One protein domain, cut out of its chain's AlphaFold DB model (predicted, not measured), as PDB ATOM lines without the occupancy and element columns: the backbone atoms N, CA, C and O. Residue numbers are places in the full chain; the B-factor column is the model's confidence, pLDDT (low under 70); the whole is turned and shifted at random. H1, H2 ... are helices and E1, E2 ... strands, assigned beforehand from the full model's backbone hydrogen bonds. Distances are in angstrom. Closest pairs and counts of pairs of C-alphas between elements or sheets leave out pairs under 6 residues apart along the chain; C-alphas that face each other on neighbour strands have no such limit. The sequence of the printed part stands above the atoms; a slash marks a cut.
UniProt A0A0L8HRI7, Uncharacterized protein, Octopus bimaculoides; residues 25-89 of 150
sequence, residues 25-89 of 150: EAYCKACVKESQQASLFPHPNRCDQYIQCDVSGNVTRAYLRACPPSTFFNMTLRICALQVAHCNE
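What this domain is: This is residues 25 to 89 of the 150 residues of an uncharacterized protein of Octopus bimaculoides (UniProt A0A0L8HRI7). A short helix, H1, packs slantwise on a long, three-stranded antiparallel sheet, and a small hairpin, E4 and E5, sits at one end of that sheet. The 65 printed residues include one named helix and five strands, H1 E1 E2 E3 E4 E5, class mixed; E1 - E2 - E3 is a meander, each strand the antiparallel neighbour of the one before. The whole is compact, radius of gyration of the C-alphas 11.7 A, but elongated, 35 by 18 by 17 A.

How they stand to each other: H1, residues 25 to 33, has every O i to N i+4 pair within hydrogen-bond range. E1, residues 39 to 42, and E2, residues 49 to 56, form a hairpin, N 41 and O 51 2.9 A apart. E2 and E3, residues 59 to 66, form another, N 52 and O 63 2.8 A apart. H1 is on this sheet, height 8.4 A, over E2 and E3; its closest C-alphas to E3 are Cys 28 and Ala 62, 5.9 A. E4, residues 72 to 74, and E5, residues 79 to 81, form an antiparallel hairpin, N 72 and O 81 2.8 A apart. The closest C-alphas of E2 and E4, Tyr 50 and Phe 73, are 6.2 A apart.

Where its parts are: H1, 12.3 A long, begins at C-alpha 25 (144.815, 168.696, 171.174). E2 and E3 measure 22.5 A and 22.6 A. E5 ends at C-alpha 81 (130.947, 146.470, 171.245).

The domain as a whole: The printed part has no cut and no long link. The farthest C-alphas, Asn 58 and Ser 70, are 35.6 A apart. pLDDT is under 70 at residues 25 to 28, 30, 32 to 38 and 83 to 89.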
ATOM      1  N   GLU A  25     144.257 167.893 172.267       58.81
ATOM      2  CA  GLU A  25     144.815 168.696 171.174       58.81
ATOM      3  C   GLU A  25     145.414 167.820 170.058       58.81
ATOM      4  O   GLU A  25     145.249 168.122 168.874       58.81
ATOM      5  N   ALA A  26     146.055 166.699 170.410       62.38
ATOM      6  CA  ALA A  26     146.586 165.746 169.437       62.38
ATOM      7  C   ALA A  26     145.467 165.087 168.611       62.38
ATOM      8  O   ALA A  26     145.606 164.953 167.394       62.38
ATOM      9  N   TYR A  27     144.331 164.760 169.236       64.69
ATOM     10  CA  TYR A  27     143.162 164.225 168.528       64.69
ATOM     11  C   TYR A  27     142.434 165.281 167.698       64.69
ATOM     12  O   TYR A  27     142.052 164.986 166.572       64.69
ATOM     13  N   CYS A  28     142.314 166.523 168.187       66.44
ATOM     14  CA  CYS A  28     141.802 167.654 167.399       66.44
ATOM     15  C   CYS A  28     142.635 167.819 166.112       66.44
ATOM     16  O   CYS A  28     142.091 167.897 165.011       66.44
ATOM     17  N   LYS A  29     143.971 167.760 166.224       70.00
ATOM     18  CA  LYS A  29     144.890 167.794 165.073       70.00
ATOM     19  C   LYS A  29     144.746 166.571 164.161       70.00
ATOM     20  O   LYS A  29     144.790 166.734 162.943       70.00
ATOM     21  N   ALA A  30     144.545 165.373 164.713       69.12
ATOM     22  CA  ALA A  30     144.285 164.163 163.931       69.12
ATOM     23  C   ALA A  30     142.966 164.261 163.141       69.12
ATOM     24  O   ALA A  30     142.971 164.005 161.939       69.12
ATOM     25  N   CYS A  31     141.884 164.746 163.766       71.94
ATOM     26  CA  CYS A  31     140.607 165.022 163.099       71.94
ATOM     27  C   CYS A  31     140.785 165.991 161.915       71.94
ATOM     28  O   CYS A  31     140.198 165.797 160.855       71.94
ATOM     29  N   VAL A  32     141.594 167.047 162.085       68.69
ATOM     30  CA  VAL A  32     141.864 168.038 161.026       68.69
ATOM     31  C   VAL A  32     142.708 167.434 159.898       68.69
ATOM     32  O   VAL A  32     142.496 167.747 158.726       68.69
ATOM     33  N   LYS A  33     143.656 166.550 160.224       66.94
ATOM     34  CA  LYS A  33     144.513 165.886 159.233       66.94
ATOM     35  C   LYS A  33     143.738 164.879 158.376       66.94
ATOM     36  O   LYS A  33     143.996 164.801 157.179       66.94
ATOM     37  N   GLU A  34     142.775 164.162 158.954       62.12
ATOM     38  CA  GLU A  34     141.946 163.164 158.254       62.12
ATOM     39  C   GLU A  34     140.647 163.731 157.648       62.12
ATOM     40  O   GLU A  34     139.713 162.978 157.390       62.12
ATOM     41  N   SER A  35     140.592 165.044 157.378       53.34
ATOM     42  CA  SER A  35     139.414 165.841 156.952       53.34
ATOM     43  C   SER A  35     138.580 165.368 155.739       53.34
ATOM     44  O   SER A  35     137.696 166.094 155.292       53.34
ATOM     45  N   GLN A  36     138.796 164.169 155.201       49.66
ATOM     46  CA  GLN A  36     138.021 163.597 154.098       49.66
ATOM     47  C   GLN A  36     136.801 162.768 154.556       49.66
ATOM     48  O   GLN A  36     135.938 162.489 153.727       49.66
ATOM     49  N   GLN A  37     136.668 162.393 155.839       51.12
ATOM     50  CA  GLN A  37     135.485 161.668 156.334       51.12
ATOM     51  C   GLN A  37     135.223 161.898 157.828       51.12
ATOM     52  O   GLN A  37     136.154 162.012 158.623       51.12
ATOM     53  N   ALA A  38     133.939 161.949 158.210       56.59
ATOM     54  CA  ALA A  38     133.531 161.851 159.609       56.59
ATOM     55  C   ALA A  38     134.058 160.522 160.171       56.59
ATOM     56  O   ALA A  38     133.713 159.448 159.670       56.59
ATOM     57  N   SER A  39     134.925 160.606 161.176       76.19
ATOM     58  CA  SER A  39     135.690 159.466 161.684       76.19
ATOM     59  C   SER A  39     135.560 159.369 163.199       76.19
ATOM     60  O   SER A  39     135.562 160.377 163.913       76.19
ATOM     61  N   LEU A  40     135.429 158.132 163.678       83.06
ATOM     62  CA  LEU A  40     135.430 157.785 165.094       83.06
ATOM     63  C   LEU A  40     136.820 157.265 165.470       83.06
ATOM     64  O   LEU A  40     137.345 156.381 164.793       83.06
ATOM     65  N   PHE A  41     137.391 157.794 166.547       80.31
ATOM     66  CA  PHE A  41     138.723 157.439 167.038       80.31
ATOM     67  C   PHE A  41     138.660 156.908 168.473       80.31
ATOM     68  O   PHE A  41     137.828 157.369 169.259       80.31
ATOM     69  N   PRO A  42     139.552 155.981 168.861       79.00
ATOM     70  CA  PRO A  42     139.609 155.486 170.226       79.00
ATOM     71  C   PRO A  42     140.091 156.593 171.161       79.00
ATOM     72  O   PRO A  42     140.994 157.365 170.826       79.00
ATOM     73  N   HIS A  43     139.515 156.656 172.358       78.81
ATOM     74  CA  HIS A  43     140.046 157.522 173.400       78.81
ATOM     75  C   HIS A  43     141.393 156.957 173.916       78.81
ATOM     76  O   HIS A  43     141.541 155.740 174.023       78.81
ATOM     77  N   PRO A  44     142.390 157.806 174.244       71.44
ATOM     78  CA  PRO A  44     143.760 157.387 174.586       71.44
ATOM     79  C   PRO A  44     143.832 156.447 175.782       71.44
ATOM     80  O   PRO A  44     144.623 155.518 175.799       71.44
ATOM     81  N   ASN A  45     143.020 156.737 176.797       72.50
ATOM     82  CA  ASN A  45     143.141 156.134 178.120       72.50
ATOM     83  C   ASN A  45     141.867 155.397 178.557       72.50
ATOM     84  O   ASN A  45     141.839 154.810 179.630       72.50
ATOM     85  N   ARG A  46     140.784 155.476 177.773       76.69
ATOM     86  CA  ARG A  46     139.446 155.007 178.169       76.69
ATOM     87  C   ARG A  46     138.856 154.191 177.040       76.69
ATOM     88  O   ARG A  46     138.589 154.734 175.981       76.69
ATOM     89  N   CYS A  47     138.617 152.911 177.261       80.69
ATOM     90  CA  CYS A  47     138.030 152.073 176.217       80.69
ATOM     91  C   CYS A  47     136.519 152.253 176.102       80.69
ATOM     92  O   CYS A  47     135.933 151.939 175.075       80.69
ATOM     93  N   ASP A  48     135.875 152.759 177.147       82.06
ATOM     94  CA  ASP A  48     134.440 153.025 177.205       82.06
ATOM     95  C   ASP A  48     134.070 154.418 176.665       82.06
ATOM     96  O   ASP A  48     132.931 154.866 176.790       82.06
ATOM     97  N   GLN A  49     135.030 155.110 176.047       84.56
ATOM     98  CA  GLN A  49     134.840 156.398 175.393       84.56
ATOM     99  C   GLN A  49     135.531 156.417 174.029       84.56
ATOM    100  O   GLN A  49     136.491 155.691 173.770       84.56
ATOM    101  N   TYR A  50     135.047 157.283 173.150       83.56
ATOM    102  CA  TYR A  50     135.610 157.514 171.827       83.56
ATOM    103  C   TYR A  50     135.492 158.984 171.449       83.56
ATOM    104  O   TYR A  50     134.748 159.756 172.056       83.56
ATOM    105  N   ILE A  51     136.259 159.382 170.445       83.44
ATOM    106  CA  ILE A  51     136.273 160.739 169.919       83.44
ATOM    107  C   ILE A  51     135.564 160.714 168.570       83.44
ATOM    108  O   ILE A  51     135.982 160.010 167.655       83.44
ATOM    109  N   GLN A  52     134.481 161.474 168.458       84.31
ATOM    110  CA  GLN A  52     133.753 161.683 167.213       84.31
ATOM    111  C   GLN A  52     134.225 162.987 166.575       84.31
ATOM    112  O   GLN A  52     134.091 164.051 167.182       84.31
ATOM    113  N   CYS A  53     134.758 162.914 165.358       81.69
ATOM    114  CA  CYS A  53     135.107 164.095 164.579       81.69
ATOM    115  C   CYS A  53     133.981 164.414 163.586       81.69
ATOM    116  O   CYS A  53     133.708 163.615 162.689       81.69
ATOM    117  N   ASP A  54     133.395 165.604 163.696       77.88
ATOM    118  CA  ASP A  54     132.446 166.128 162.716       77.88
ATOM    119  C   ASP A  54     133.110 167.245 161.903       77.88
ATOM    120  O   ASP A  54     133.724 168.167 162.456       77.88
ATOM    121  N   VAL A  55     132.966 167.177 160.580       75.44
ATOM    122  CA  VAL A  55     133.443 168.201 159.643       75.44
ATOM    123  C   VAL A  55     132.229 168.927 159.069       75.44
ATOM    124  O   VAL A  55     131.359 168.310 158.459       75.44
ATOM    125  N   SER A  56     132.158 170.242 159.270       74.69
ATOM    126  CA  SER A  56     131.109 171.100 158.718       74.69
ATOM    127  C   SER A  56     131.751 172.282 157.996       74.69
ATOM    128  O   SER A  56     132.275 173.211 158.616       74.69
ATOM    129  N   GLY A  57     131.767 172.217 156.662       75.62
ATOM    130  CA  GLY A  57     132.501 173.172 155.832       75.62
ATOM    131  C   GLY A  57     133.996 173.165 156.167       75.62
ATOM    132  O   GLY A  57     134.640 172.124 156.108       75.62
ATOM    133  N   ASN A  58     134.532 174.322 156.561       72.88
ATOM    134  CA  ASN A  58     135.940 174.488 156.955       72.88
ATOM    135  C   ASN A  58     136.178 174.330 158.468       72.88
ATOM    136  O   ASN A  58     137.260 174.654 158.960       72.88
ATOM    137  N   VAL A  59     135.166 173.894 159.223       70.56
ATOM    138  CA  VAL A  59     135.244 173.744 160.677       70.56
ATOM    139  C   VAL A  59     135.228 172.265 161.036       70.56
ATOM    140  O   VAL A  59     134.264 171.556 160.748       70.56
ATOM    141  N   THR A  60     136.274 171.816 161.723       72.25
ATOM    142  CA  THR A  60     136.348 170.480 162.321       72.25
ATOM    143  C   THR A  60     136.089 170.586 163.817       72.25
ATOM    144  O   THR A  60     136.719 171.394 164.501       72.25
ATOM    145  N   ARG A  61     135.173 169.769 164.338       73.62
ATOM    146  CA  ARG A  61     134.882 169.662 165.772       73.62
ATOM    147  C   ARG A  61     135.129 168.235 166.233       73.62
ATOM    148  O   ARG A  61     134.659 167.297 165.604       73.62
ATOM    149  N   ALA A  62     135.849 168.092 167.337       76.50
ATOM    150  CA  ALA A  62     135.970 166.829 168.044       76.50
ATOM    151  C   ALA A  62     134.981 166.825 169.210       76.50
ATOM    152  O   ALA A  62     134.815 167.838 169.892       76.50
ATOM    153  N   TYR A  63     134.334 165.691 169.440       78.88
ATOM    154  CA  TYR A  63     133.460 165.480 170.578       78.88
ATOM    155  C   TYR A  63     133.865 164.216 171.312       78.88
ATOM    156  O   TYR A  63     133.997 163.154 170.705       78.88
ATOM    157  N   LEU A  64     134.000 164.314 172.632       81.06
ATOM    158  CA  LEU A  64     134.109 163.136 173.477       81.06
ATOM    159  C   LEU A  64     132.729 162.483 173.603       81.06
ATOM    160  O   LEU A  64     131.737 163.142 173.935       81.06
ATOM    161  N   ARG A  65     132.660 161.189 173.314       85.75
ATOM    162  CA  ARG A  65     131.450 160.379 173.401       85.75
ATOM    163  C   ARG A  65     131.707 159.179 174.291       85.75
ATOM    164  O   ARG A  65     132.765 158.562 174.242       85.75
ATOM    165  N   ALA A  66     130.712 158.858 175.101       87.00
ATOM    166  CA  ALA A  66     130.688 157.657 175.911       87.00
ATOM    167  C   ALA A  66     130.039 156.518 175.119       87.00
ATOM    168  O   ALA A  66     129.048 156.729 174.415       87.00
ATOM    169  N   CYS A  67     130.585 155.314 175.249       87.94
ATOM    170  CA  CYS A  67     129.892 154.112 174.822       87.94
ATOM    171  C   CYS A  67     128.736 153.785 175.784       87.94
ATOM    172  O   CYS A  67     128.756 154.205 176.946       87.94
ATOM    173  N   PRO A  68     127.720 153.027 175.329       89.00
ATOM    174  CA  PRO A  68     126.728 152.445 176.225       89.00
ATOM    175  C   PRO A  68     127.384 151.693 177.398       89.00
ATOM    176  O   PRO A  68     128.481 151.144 177.229       89.00
ATOM    177  N   PRO A  69     126.729 151.621 178.571       84.25
ATOM    178  CA  PRO A  69     127.277 150.930 179.733       84.25
ATOM    179  C   PRO A  69     127.751 149.514 179.396       84.25
ATOM    180  O   PRO A  69     127.073 148.777 178.680       84.25
ATOM    181  N   SER A  70     128.921 149.144 179.917       81.06
ATOM    182  CA  SER A  70     129.552 147.832 179.701       81.06
ATOM    183  C   SER A  70     129.933 147.513 178.247       81.06
ATOM    184  O   SER A  70     130.223 146.361 177.935       81.06
ATOM    185  N   THR A  71     129.967 148.512 177.362       86.56
ATOM    186  CA  THR A  71     130.501 148.376 176.000       86.56
ATOM    187  C   THR A  71     131.729 149.258 175.811       86.56
ATOM    188  O   THR A  71     131.919 150.254 176.512       86.56
ATOM    189  N   PHE A  72     132.573 148.886 174.856       86.00
ATOM    190  CA  PHE A  72     133.857 149.520 174.605       86.00
ATOM    191  C   PHE A  72     134.014 149.825 173.121       86.00
ATOM    192  O   PHE A  72     133.553 149.067 172.264       86.00
ATOM    193  N   PHE A  73     134.662 150.938 172.809       85.94
ATOM    194  CA  PHE A  73     134.885 151.341 171.434       85.94
ATOM    195  C   PHE A  73     135.864 150.384 170.751       85.94
ATOM    196  O   PHE A  73     136.998 150.190 171.192       85.94
ATOM    197  N   ASN A  74     135.406 149.787 169.659       84.12
ATOM    198  CA  ASN A  74     136.171 148.892 168.815       84.12
ATOM    199  C   ASN A  74     136.617 149.668 167.574       84.12
ATOM    200  O   ASN A  74     135.792 149.992 166.720       84.12
ATOM    201  N   MET A  75     137.914 149.973 167.470       78.50
ATOM    202  CA  MET A  75     138.428 150.809 166.376       78.50
ATOM    203  C   MET A  75     138.336 150.110 165.012       78.50
ATOM    204  O   MET A  75     138.112 150.767 163.997       78.50
ATOM    205  N   THR A  76     138.444 148.779 164.983       80.75
ATOM    206  CA  THR A  76     138.332 147.988 163.749       80.75
ATOM    207  C   THR A  76     136.924 148.063 163.163       80.75
ATOM    208  O   THR A  76     136.762 148.234 161.959       80.75
ATOM    209  N   LEU A  77     135.904 147.959 164.020       81.94
ATOM    210  CA  LEU A  77     134.498 147.974 163.612       81.94
ATOM    211  C   LEU A  77     133.869 149.376 163.646       81.94
ATOM    212  O   LEU A  77     132.772 149.559 163.128       81.94
ATOM    213  N   ARG A  78     134.546 150.358 164.257       82.88
ATOM    214  CA  ARG A  78     134.062 151.729 164.506       82.88
ATOM    215  C   ARG A  78     132.708 151.775 165.227       82.88
ATOM    216  O   ARG A  78     131.873 152.627 164.944       82.88
ATOM    217  N   ILE A  79     132.496 150.867 166.177       85.75
ATOM    218  CA  ILE A  79     131.277 150.783 166.997       85.75
ATOM    219  C   ILE A  79     131.631 150.517 168.460       85.75
ATOM    220  O   ILE A  79     132.721 150.038 168.767       85.75
ATOM    221  N   CYS A  80     130.691 150.776 169.365       88.25
ATOM    222  CA  CYS A  80     130.775 150.273 170.732       88.25
ATOM    223  C   CYS A  80     130.319 148.808 170.760       88.25
ATOM    224  O   CYS A  80     129.186 148.503 170.391       88.25
ATOM    225  N   ALA A  81     131.198 147.904 171.180       85.25
ATOM    226  CA  ALA A  81     130.947 146.470 171.245       85.25
ATOM    227  C   ALA A  81     131.300 145.918 172.632       85.25
ATOM    228  O   ALA A  81     132.047 146.528 173.394       85.25
ATOM    229  N   LEU A  82     130.783 144.734 172.966       78.69
ATOM    230  CA  LEU A  82     131.173 144.025 174.193       78.69
ATOM    231  C   LEU A  82     132.632 143.538 174.140       78.69
ATOM    232  O   LEU A  82     133.266 143.357 175.175       78.69
ATOM    233  N   GLN A  83     133.165 143.330 172.934       67.19
ATOM    234  CA  GLN A  83     134.546 142.918 172.708       67.19
ATOM    235  C   GLN A  83     135.417 144.118 172.343       67.19
ATOM    236  O   GLN A  83     135.154 144.832 171.371       67.19
ATOM    237  N   VAL A  84     136.491 144.301 173.109       64.31
ATOM    238  CA  VAL A  84     137.496 145.331 172.861       64.31
ATOM    239  C   VAL A  84     138.445 144.827 171.774       64.31
ATOM    240  O   VAL A  84     139.201 143.890 172.012       64.31
ATOM    241  N   ALA A  85     138.433 145.442 170.593       53.94
ATOM    242  CA  ALA A  85     139.546 145.320 169.654       53.94
ATOM    243  C   ALA A  85     140.238 146.680 169.569       53.94
ATOM    244  O   ALA A  85     139.609 147.677 169.207       53.94
ATOM    245  N   HIS A  86     141.523 146.707 169.926       57.62
ATOM    246  CA  HIS A  86     142.382 147.888 169.821       57.62
ATOM    247  C   HIS A  86     141.877 149.123 170.582       57.62
ATOM    248  O   HIS A  86     141.915 150.240 170.064       57.62
ATOM    249  N   CYS A  87     141.444 148.958 171.836       65.00
ATOM    250  CA  CYS A  87     141.537 150.100 172.738       65.00
ATOM    251  C   CYS A  87     143.022 150.389 172.917       65.00
ATOM    252  O   CYS A  87     143.756 149.469 173.264       65.00
ATOM    253  N   ASN A  88     143.457 151.606 172.589       59.47
ATOM    254  CA  ASN A  88     144.870 151.953 172.529       59.47
ATOM    255  C   ASN A  88     145.543 151.521 173.840       59.47
ATOM    256  O   ASN A  88     145.231 152.045 174.905       59.47
ATOM    257  N   GLU A  89     146.369 150.477 173.763       54.56
ATOM    258  CA  GLU A  89     146.725 149.597 174.889       54.56
ATOM    259  C   GLU A  89     147.725 150.236 175.855       54.56
ATOM    260  O   GLU A  89     148.480 149.548 176.530       54.56
TER     261      GLU A  89